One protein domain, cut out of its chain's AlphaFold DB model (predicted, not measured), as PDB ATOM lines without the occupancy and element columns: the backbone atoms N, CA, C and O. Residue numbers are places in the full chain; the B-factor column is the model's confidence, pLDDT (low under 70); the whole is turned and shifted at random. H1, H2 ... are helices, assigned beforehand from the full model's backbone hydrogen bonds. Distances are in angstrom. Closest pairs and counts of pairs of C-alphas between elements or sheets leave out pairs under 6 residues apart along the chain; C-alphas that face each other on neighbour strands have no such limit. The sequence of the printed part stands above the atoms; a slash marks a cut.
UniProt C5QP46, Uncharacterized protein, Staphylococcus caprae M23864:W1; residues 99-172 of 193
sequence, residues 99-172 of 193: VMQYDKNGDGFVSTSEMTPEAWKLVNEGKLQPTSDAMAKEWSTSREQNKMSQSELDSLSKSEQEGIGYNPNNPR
ATOM      1  N   VAL A  99      24.088 -17.714  -2.600       91.69
ATOM      2  CA  VAL A  99      24.940 -17.571  -1.404       91.69
ATOM      3  C   VAL A  99      25.115 -18.881  -0.641       91.69
ATOM      4  O   VAL A  99      26.172 -19.092  -0.044       91.69
ATOM      5  N   MET A 100      24.138 -19.788  -0.700       91.31
ATOM      6  CA  MET A 100      24.197 -21.086  -0.027       91.31
ATOM      7  C   MET A 100      25.277 -22.010  -0.605       91.31
ATOM      8  O   MET A 100      25.691 -22.941   0.075       91.31
ATOM      9  N   GLN A 101      25.851 -21.706  -1.780       93.25
ATOM     10  CA  GLN A 101      27.055 -22.395  -2.278       93.25
ATOM     11  C   GLN A 101      28.292 -22.198  -1.371       93.25
ATOM     12  O   GLN A 101      29.315 -22.861  -1.563       93.25
ATOM     13  N   TYR A 102      28.244 -21.229  -0.449       93.94
ATOM     14  CA  TYR A 102      29.325 -20.912   0.480       93.94
ATOM     15  C   TYR A 102      29.114 -21.485   1.891       93.94
ATOM     16  O   TYR A 102      30.075 -21.468   2.660       93.94
ATOM     17  N   ASP A 103      27.924 -22.002   2.219       93.88
ATOM     18  CA  ASP A 103      27.713 -22.870   3.386       93.88
ATOM     19  C   ASP A 103      28.400 -24.218   3.095       93.88
ATOM     20  O   ASP A 103      28.125 -24.874   2.088       93.88
ATOM     21  N   LYS A 104      29.368 -24.600   3.934       92.25
ATOM     22  CA  LYS A 104      30.172 -25.825   3.778       92.25
ATOM     23  C   LYS A 104      29.883 -26.845   4.869       92.25
ATOM     24  O   LYS A 104      30.305 -27.995   4.734       92.25
ATOM     25  N   ASN A 105      29.236 -26.431   5.955       90.12
ATOM     26  CA  ASN A 105      28.915 -27.288   7.090       90.12
ATOM     27  C   ASN A 105      27.473 -27.848   7.011       90.12
ATOM     28  O   ASN A 105      27.198 -28.885   7.617       90.12
ATOM     29  N   GLY A 106      26.603 -27.228   6.204       89.00
ATOM     30  CA  GLY A 106      25.209 -27.604   5.971       89.00
ATOM     31  C   GLY A 106      24.232 -27.150   7.060       89.00
ATOM     32  O   GLY A 106      23.151 -27.729   7.174       89.00
ATOM     33  N   ASP A 107      24.598 -26.176   7.899       87.62
ATOM     34  CA  ASP A 107      23.792 -25.741   9.043       87.62
ATOM     35  C   ASP A 107      22.706 -24.705   8.695       87.62
ATOM     36  O   ASP A 107      21.719 -24.563   9.437       87.62
ATOM     37  N   GLY A 108      22.814 -24.087   7.512       89.38
ATOM     38  CA  GLY A 108      21.897 -23.081   6.984       89.38
ATOM     39  C   GLY A 108      22.389 -21.638   7.125       89.38
ATOM     40  O   GLY A 108      21.661 -20.728   6.727       89.38
ATOM     41  N   PHE A 109      23.585 -21.402   7.676       91.69
ATOM     42  CA  PHE A 109      24.146 -20.067   7.873       91.69
ATOM     43  C   PHE A 109      25.554 -19.958   7.288       91.69
ATOM     44  O   PHE A 109      26.515 -20.482   7.843       91.69
ATOM     45  N   VAL A 110      25.721 -19.166   6.225       94.75
ATOM     46  CA  VAL A 110      27.059 -18.884   5.686       94.75
ATOM     47  C   VAL A 110      27.881 -18.099   6.721       94.75
ATOM     48  O   VAL A 110      27.626 -16.908   6.959       94.75
ATOM     49  N   SER A 111      28.859 -18.755   7.349       96.19
ATOM     50  CA  SER A 111      29.641 -18.157   8.433       96.19
ATOM     51  C   SER A 111      30.812 -17.304   7.932       96.19
ATOM     52  O   SER A 111      31.316 -17.457   6.814       96.19
ATOM     53  N   THR A 112      31.307 -16.411   8.792       95.50
ATOM     54  CA  THR A 112      32.519 -15.621   8.531       95.50
ATOM     55  C   THR A 112      33.756 -16.481   8.243       95.50
ATOM     56  O   THR A 112      34.596 -16.065   7.445       95.50
ATOM     57  N   SER A 113      33.850 -17.683   8.820       95.38
ATOM     58  CA  SER A 113      34.938 -18.642   8.576       95.38
ATOM     59  C   SER A 113      34.895 -19.311   7.196       95.38
ATOM     60  O   SER A 113      35.925 -19.763   6.691       95.38
ATOM     61  N   GLU A 114      33.726 -19.358   6.553       94.19
ATOM     62  CA  GLU A 114      33.537 -20.033   5.264       94.19
ATOM     63  C   GLU A 114      33.685 -19.090   4.062       94.19
ATOM     64  O   GLU A 114      33.928 -19.555   2.940       94.19
ATOM     65  N   MET A 115      33.618 -17.776   4.299       94.75
ATOM     66  CA  MET A 115      33.763 -16.716   3.301       94.75
ATOM     67  C   MET A 115      34.964 -16.913   2.364       94.75
ATOM     68  O   MET A 115      36.128 -16.851   2.762       94.75
ATOM     69  N   THR A 116      34.680 -17.063   1.071       94.69
ATOM     70  CA  THR A 116      35.689 -16.988   0.007       94.69
ATOM     71  C   THR A 116      35.948 -15.527  -0.393       94.69
ATOM     72  O   THR A 116      35.118 -14.654  -0.125       94.69
ATOM     73  N   PRO A 117      37.045 -15.220  -1.116       96.06
ATOM     74  CA  PRO A 117      37.257 -13.897  -1.717       96.06
ATOM     75  C   PRO A 117      36.166 -13.461  -2.712       96.06
ATOM     76  O   PRO A 117      36.136 -12.301  -3.117       96.06
ATOM     77  N   GLU A 118      35.288 -14.374  -3.131       94.12
ATOM     78  CA  GLU A 118      34.139 -14.088  -3.994       94.12
ATOM     79  C   GLU A 118      32.883 -13.805  -3.172       94.12
ATOM     80  O   GLU A 118      32.221 -12.800  -3.425       94.12
ATOM     81  N   ALA A 119      32.630 -14.583  -2.115       94.31
ATOM     82  CA  ALA A 119      31.581 -14.287  -1.140       94.31
ATOM     83  C   ALA A 119      31.769 -12.883  -0.530       94.31
ATOM     84  O   ALA A 119      30.821 -12.104  -0.464       94.31
ATOM     85  N   TRP A 120      33.011 -12.489  -0.215       95.75
ATOM     86  CA  TRP A 120      33.331 -11.127   0.234       95.75
ATOM     87  C   TRP A 120      32.968 -10.024  -0.778       95.75
ATOM     88  O   TRP A 120      32.700  -8.898  -0.360       95.75
ATOM     89  N   LYS A 121      32.912 -10.295  -2.092       96.69
ATOM     90  CA  LYS A 121      32.393  -9.314  -3.070       96.69
ATOM     91  C   LYS A 121      30.891  -9.131  -2.888       96.69
ATOM     92  O   LYS A 121      30.440  -7.998  -2.789       96.69
ATOM     93  N   LEU A 122      30.146 -10.226  -2.727       95.88
ATOM     94  CA  LEU A 122      28.706 -10.188  -2.454       95.88
ATOM     95  C   LEU A 122      28.386  -9.451  -1.143       95.88
ATOM     96  O   LEU A 122      27.401  -8.722  -1.094       95.88
ATOM     97  N   VAL A 123      29.242  -9.555  -0.116       95.81
ATOM     98  CA  VAL A 123      29.119  -8.742   1.112       95.81
ATOM     99  C   VAL A 123      29.292  -7.248   0.818       95.81
ATOM    100  O   VAL A 123      28.459  -6.440   1.225       95.81
ATOM    101  N   ASN A 124      30.328  -6.869   0.065       96.44
ATOM    102  CA  ASN A 124      30.563  -5.472  -0.327       96.44
ATOM    103  C   ASN A 124      29.478  -4.917  -1.278       96.44
ATOM    104  O   ASN A 124      29.224  -3.716  -1.287       96.44
ATOM    105  N   GLU A 125      28.823  -5.782  -2.054       95.50
ATOM    106  CA  GLU A 125      27.670  -5.463  -2.907       95.50
ATOM    107  C   GLU A 125      26.326  -5.474  -2.145       95.50
ATOM    108  O   GLU A 125      25.287  -5.189  -2.739       95.50
ATOM    109  N   GLY A 126      26.314  -5.808  -0.847       95.06
ATOM    110  CA  GLY A 126      25.101  -5.895  -0.019       95.06
ATOM    111  C   GLY A 126      24.200  -7.105  -0.305       95.06
ATOM    112  O   GLY A 126      23.087  -7.171   0.212       95.06
ATOM    113  N   LYS A 127      24.672  -8.060  -1.116       94.38
ATOM    114  CA  LYS A 127      23.966  -9.277  -1.558       94.38
ATOM    115  C   LYS A 127      24.070 -10.452  -0.582       94.38
ATOM    116  O   LYS A 127      23.285 -11.389  -0.680       94.38
ATOM    117  N   LEU A 128      25.045 -10.419   0.328       94.62
ATOM    118  CA  LEU A 128      25.307 -11.454   1.330       94.62
ATOM    119  C   LEU A 128      25.570 -10.775   2.680       94.62
ATOM    120  O   LEU A 128      26.348  -9.825   2.751       94.62
ATOM    121  N   GLN A 129      24.947 -11.257   3.757       94.62
ATOM    122  CA  GLN A 129      25.259 -10.838   5.129       94.62
ATOM    123  C   GLN A 129      25.759 -12.063   5.912       94.62
ATOM    124  O   GLN A 129      24.958 -12.952   6.194       94.62
ATOM    125  N   PRO A 130      27.070 -12.174   6.201       94.19
ATOM    126  CA  PRO A 130      27.630 -13.378   6.801       94.19
ATOM    127  C   PRO A 130      27.301 -13.431   8.293       94.19
ATOM    128  O   PRO A 130      27.397 -12.427   9.004       94.19
ATOM    129  N   THR A 131      26.955 -14.619   8.780       94.38
ATOM    130  CA  THR A 131      26.728 -14.845  10.213       94.38
ATOM    131  C   THR A 131      28.082 -15.012  10.910       94.38
ATOM    132  O   THR A 131      29.010 -15.579  10.335       94.38
ATOM    133  N   SER A 132      28.250 -14.518  12.141       96.00
ATOM    134  CA  SER A 132      29.502 -14.773  12.869       96.00
ATOM    135  C   SER A 132      29.575 -16.236  13.307       96.00
ATOM    136  O   SER A 132      28.557 -16.820  13.681       96.00
ATOM    137  N   ASP A 133      30.771 -16.822  13.313       94.50
ATOM    138  CA  ASP A 133      30.974 -18.255  13.603       94.50
ATOM    139  C   ASP A 133      30.366 -18.685  14.956       94.50
ATOM    140  O   ASP A 133      29.911 -19.814  15.125       94.50
ATOM    141  N   ALA A 134      30.327 -17.762  15.925       93.25
ATOM    142  CA  ALA A 134      29.696 -17.968  17.225       93.25
ATOM    143  C   ALA A 134      28.160 -18.028  17.138       93.25
ATOM    144  O   ALA A 134      27.566 -18.926  17.730       93.25
ATOM    145  N   MET A 135      27.526 -17.115  16.390       92.56
ATOM    146  CA  MET A 135      26.066 -17.094  16.220       92.56
ATOM    147  C   MET A 135      25.586 -18.258  15.351       92.56
ATOM    148  O   MET A 135      24.617 -18.913  15.721       92.56
ATOM    149  N   ALA A 136      26.298 -18.571  14.261       92.50
ATOM    150  CA  ALA A 136      26.001 -19.727  13.413       92.50
ATOM    151  C   ALA A 136      25.996 -21.012  14.254       92.50
ATOM    152  O   ALA A 136      25.000 -21.727  14.283       92.50
ATOM    153  N   LYS A 137      27.046 -21.223  15.063       91.06
ATOM    154  CA  LYS A 137      27.146 -22.358  15.989       91.06
ATOM    155  C   LYS A 137      26.059 -22.379  17.068       91.06
ATOM    156  O   LYS A 137      25.571 -23.456  17.410       91.06
ATOM    157  N   GLU A 138      25.707 -21.236  17.655       90.62
ATOM    158  CA  GLU A 138      24.651 -21.154  18.675       90.62
ATOM    159  C   GLU A 138      23.286 -21.518  18.078       90.62
ATOM    160  O   GLU A 138      22.548 -22.321  18.653       90.62
ATOM    161  N   TRP A 139      22.975 -20.994  16.892       87.88
ATOM    162  CA  TRP A 139      21.710 -21.236  16.208       87.88
ATOM    163  C   TRP A 139      21.621 -22.648  15.634       87.88
ATOM    164  O   TRP A 139      20.587 -23.288  15.805       87.88
ATOM    165  N   SER A 140      22.692 -23.193  15.051       85.50
ATOM    166  CA  SER A 140      22.712 -24.577  14.564       85.50
ATOM    167  C   SER A 140      22.650 -25.602  15.697       85.50
ATOM    168  O   SER A 140      21.870 -26.550  15.614       85.50
ATOM    169  N   THR A 141      23.345 -25.367  16.819       83.88
ATOM    170  CA  THR A 141      23.192 -26.193  18.034       83.88
ATOM    171  C   THR A 141      21.757 -26.130  18.566       83.88
ATOM    172  O   THR A 141      21.181 -27.163  18.904       83.88
ATOM    173  N   SER A 142      21.155 -24.937  18.602       80.12
ATOM    174  CA  SER A 142      19.763 -24.746  19.043       80.12
ATOM    175  C   SER A 142      18.752 -25.395  18.091       80.12
ATOM    176  O   SER A 142      17.723 -25.903  18.534       80.12
ATOM    177  N   ARG A 143      19.042 -25.411  16.785       76.12
ATOM    178  CA  ARG A 143      18.249 -26.095  15.753       76.12
ATOM    179  C   ARG A 143      18.317 -27.609  15.936       76.12
ATOM    180  O   ARG A 143      17.282 -28.256  15.877       76.12
ATOM    181  N   GLU A 144      19.499 -28.158  16.214       74.31
ATOM    182  CA  GLU A 144      19.694 -29.594  16.448       74.31
ATOM    183  C   GLU A 144      19.040 -30.065  17.756       74.31
ATOM    184  O   GLU A 144      18.357 -31.083  17.766       74.31
ATOM    185  N   GLN A 145      19.169 -29.300  18.846       70.75
ATOM    186  CA  GLN A 145      18.557 -29.635  20.141       70.75
ATOM    187  C   GLN A 145      17.021 -29.621  20.127       70.75
ATOM    188  O   GLN A 145      16.409 -30.295  20.950       70.75
ATOM    189  N   ASN A 146      16.402 -28.876  19.205       66.56
ATOM    190  CA  ASN A 146      14.947 -28.833  19.034       66.56
ATOM    191  C   ASN A 146      14.427 -29.784  17.934       66.56
ATOM    192  O   ASN A 146      13.226 -29.790  17.661       66.56
ATOM    193  N   LYS A 147      15.283 -30.605  17.304       69.38
ATOM    194  CA  LYS A 147      14.823 -31.684  16.416       69.38
ATOM    195  C   LYS A 147      14.275 -32.837  17.251       69.38
ATOM    196  O   LYS A 147      15.031 -33.661  17.760       69.38
ATOM    197  N   MET A 148      12.951 -32.912  17.336       68.94
ATOM    198  CA  MET A 148      12.254 -34.114  17.790       68.94
ATOM    199  C   MET A 148      12.685 -35.312  16.927       68.94
ATOM    200  O   MET A 148      12.724 -35.212  15.698       68.94
ATOM    201  N   SER A 149      13.043 -36.435  17.553       75.25
ATOM    202  CA  SER A 149      13.457 -37.629  16.812       75.25
ATOM    203  C   SER A 149      12.280 -38.243  16.049       75.25
ATOM    204  O   SER A 149      11.127 -38.109  16.451       75.25
ATOM    205  N   GLN A 150      12.566 -38.991  14.979       70.31
ATOM    206  CA  GLN A 150      11.535 -39.726  14.234       70.31
ATOM    207  C   GLN A 150      10.703 -40.634  15.162       70.31
ATOM    208  O   GLN A 150       9.486 -40.645  15.069       70.31
ATOM    209  N   SER A 151      11.339 -41.291  16.138       74.06
ATOM    210  CA  SER A 151      10.671 -42.106  17.164       74.06
ATOM    211  C   SER A 151       9.751 -41.331  18.116       74.06
ATOM    212  O   SER A 151       8.821 -41.917  18.662       74.06
ATOM    213  N   GLU A 152      10.003 -40.042  18.343       75.00
ATOM    214  CA  GLU A 152       9.115 -39.178  19.128       75.00
ATOM    215  C   GLU A 152       7.973 -38.642  18.252       75.00
ATOM    216  O   GLU A 152       6.822 -38.671  18.685       75.00
ATOM    217  N   LEU A 153       8.251 -38.270  16.994       74.12
ATOM    218  CA  LEU A 153       7.236 -37.901  15.996       74.12
ATOM    219  C   LEU A 153       6.235 -39.046  15.759       74.12
ATOM    220  O   LEU A 153       5.027 -38.819  15.794       74.12
ATOM    221  N   ASP A 154       6.722 -40.283  15.624       75.56
ATOM    222  CA  ASP A 154       5.916 -41.511  15.508       75.56
ATOM    223  C   ASP A 154       5.085 -41.824  16.770       75.56
ATOM    224  O   ASP A 154       4.168 -42.645  16.716       75.56
ATOM    225  N   SER A 155       5.390 -41.190  17.910       81.06
ATOM    226  CA  SER A 155       4.664 -41.371  19.178       81.06
ATOM    227  C   SER A 155       3.557 -40.336  19.426       81.06
ATOM    228  O   SER A 155       2.720 -40.543  20.307       81.06
ATOM    229  N   LEU A 156       3.531 -39.245  18.651       80.25
ATOM    230  CA  LEU A 156       2.479 -38.226  18.698       80.25
ATOM    231  C   LEU A 156       1.158 -38.753  18.114       80.25
ATOM    232  O   LEU A 156       1.145 -39.581  17.200       80.25
ATOM    233  N   SER A 157       0.023 -38.229  18.582       80.50
ATOM    234  CA  SER A 157      -1.261 -38.482  17.915       80.50
ATOM    235  C   SER A 157      -1.317 -37.805  16.541       80.50
ATOM    236  O   SER A 157      -0.666 -36.788  16.307       80.50
ATOM    237  N   LYS A 158      -2.164 -38.313  15.634       77.75
ATOM    238  CA  LYS A 158      -2.332 -37.746  14.281       77.75
ATOM    239  C   LYS A 158      -2.662 -36.244  14.301       77.75
ATOM    240  O   LYS A 158      -2.135 -35.497  13.491       77.75
ATOM    241  N   SER A 159      -3.463 -35.797  15.268       75.94
ATOM    242  CA  SER A 159      -3.795 -34.379  15.484       75.94
ATOM    243  C   SER A 159      -2.625 -33.529  15.992       75.94
ATOM    244  O   SER A 159      -2.577 -32.334  15.716       75.94
ATOM    245  N   GLU A 160      -1.680 -34.113  16.732       76.75
ATOM    246  CA  GLU A 160      -0.459 -33.421  17.165       76.75
ATOM    247  C   GLU A 160       0.568 -33.368  16.028       76.75
ATOM    248  O   GLU A 160       1.170 -32.321  15.819       76.75
ATOM    249  N   GLN A 161       0.693 -34.446  15.243       70.69
ATOM    250  CA  GLN A 161       1.475 -34.483  14.000       70.69
ATOM    251  C   GLN A 161       0.981 -33.428  12.994       70.69
ATOM    252  O   GLN A 161       1.768 -32.608  12.523       70.69
ATOM    253  N   GLU A 162      -0.326 -33.382  12.720       68.94
ATOM    254  CA  GLU A 162      -0.954 -32.349  11.883       68.94
ATOM    255  C   GLU A 162      -0.748 -30.941  12.466       68.94
ATOM    256  O   GLU A 162      -0.437 -30.006  11.730       68.94
ATOM    257  N   GLY A 163      -0.840 -30.792  13.793       73.56
ATOM    258  CA  GLY A 163      -0.610 -29.530  14.502       73.56
ATOM    259  C   GLY A 163       0.822 -28.979  14.420       73.56
ATOM    260  O   GLY A 163       1.014 -27.786  14.657       73.56
ATOM    261  N   ILE A 164       1.808 -29.809  14.059       71.19
ATOM    262  CA  ILE A 164       3.202 -29.401  13.789       71.19
ATOM    263  C   ILE A 164       3.584 -29.493  12.300       71.19
ATOM    264  O   ILE A 164       4.758 -29.347  11.965       71.19
ATOM    265  N   GLY A 165       2.621 -29.744  11.406       65.94
ATOM    266  CA  GLY A 165       2.863 -29.874   9.963       65.94
ATOM    267  C   GLY A 165       3.626 -31.141   9.552       65.94
ATOM    268  O   GLY A 165       4.240 -31.165   8.486       65.94
ATOM    269  N   TYR A 166       3.629 -32.193  10.378       64.81
ATOM    270  CA  TYR A 166       4.352 -33.431  10.084       64.81
ATOM    271  C   TYR A 166       3.641 -34.275   9.016       64.81
ATOM    272  O   TYR A 166       2.494 -34.688   9.189       64.81
ATOM    273  N   ASN A 167       4.358 -34.593   7.934       66.44
ATOM    274  CA  ASN A 167       3.882 -35.455   6.854       66.44
ATOM    275  C   ASN A 167       4.670 -36.785   6.833       66.44
ATOM    276  O   ASN A 167       5.839 -36.782   6.435       66.44
ATOM    277  N   PRO A 168       4.057 -37.938   7.174       59.53
ATOM    278  CA  PRO A 168       4.752 -39.230   7.200       59.53
ATOM    279  C   PRO A 168       5.219 -39.711   5.815       59.53
ATOM    280  O   PRO A 168       6.105 -40.559   5.732       59.53
ATOM    281  N   ASN A 169       4.676 -39.160   4.722       64.06
ATOM    282  CA  ASN A 169       5.136 -39.455   3.361       64.06
ATOM    283  C   ASN A 169       6.388 -38.646   2.963       64.06
ATOM    284  O   ASN A 169       7.003 -38.948   1.942       64.06
ATOM    285  N   ASN A 170       6.788 -37.641   3.755       58.97
ATOM    286  CA  ASN A 170       8.018 -36.868   3.560       58.97
ATOM    287  C   ASN A 170       8.770 -36.638   4.896       58.97
ATOM    288  O   ASN A 170       8.859 -35.510   5.387       58.97
ATOM    289  N   PRO A 171       9.363 -37.690   5.494       52.03
ATOM    290  CA  PRO A 171       9.953 -37.644   6.836       52.03
ATOM    291  C   PRO A 171      11.310 -36.909   6.925       52.03
ATOM    292  O   PRO A 171      12.047 -37.100   7.891       52.03
ATOM    293  N   ARG A 172      11.707 -36.113   5.915       48.12
ATOM    294  CA  ARG A 172      13.016 -35.422   5.886       48.12
ATOM    295  C   ARG A 172      13.017 -33.951   5.471       48.12
ATOM    296  O   ARG A 172      14.073 -33.331   5.567       48.12
TER     297      ARG A 172
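This is residues 99 to 172 of the 193 residues of an uncharacterized protein of Staphylococcus caprae M23864:W1 (UniProt C5QP46). A stretched, dumbbell-like shape: a small lobe at one end holds H1, H2 and the winding stretch of residues 103 to 118, a second small lobe at the other end holds H4, H5 and the tail of residues 164 to 172, and the longer helix H3 bridges from the first lobe toward the second. The two lobes are loosely built of short helices and loops, and H1 and H2 are far from H4 and H5. The printed part has 74 residues with five named helices, in the order H1, H2, H3, H4, H5, and no named strand. The class is all helix, though under half of the residues, 33 of 74, are in named elements. The whole is only just extended, close to loose, with a radius of gyration of the C-alphas of 17.1 A and spans of 49 by 22 by 17 A.

H1, residues 99 to 102, begins at C-alpha 99, at (24.940, -17.571, -1.404). H2, residues 119 to 124, measures 8.9 A from first to last C-alpha. H3, residues 133 to 145, is the longest helix and measures 18.1 A, from C-alpha 133 at (30.974, -18.255, 13.603) to C-alpha 145 at (18.557, -29.635, 20.141). H4 is residues 150 to 153. H5, residues 158 to 163, measures 8.4 A and ends at C-alpha 163, at (-0.610, -29.530, 14.502).

No helix touches another. H1 and H2 are close but not clearly touching, and their closest C-alphas, those of Tyr 102 and Ala 119, are 7.2 A apart. H3 is apart from H1 and from H2. H3 is also apart from H4 and from H5. H4 and H5 are close but not clearly touching, and their closest C-alphas, those of Leu 153 and Gln 161, are 7.0 A apart. H1 and H2 are each apart from H4 and H5. In H2, H3 and H5 every pair of O i and N i+4 is within hydrogen-bond range; H1 and H4 are too short for such a pair, and each has its one O i to N i+3 pair within range.

The two C-alphas farthest apart, those of Pro 117 and Ser 157, are 49.7 A apart. The printed part has no cut. The link from H1 to H2, of 16 residues, is long; the link from H2 to H3 is short, and those from H3 to H4 and from H4 to H5 are tight. The mean pLDDT of the printed part is 83.7, and 12 residues are under 70: residues 146 to 148, residue 162 and residues 165 to 172.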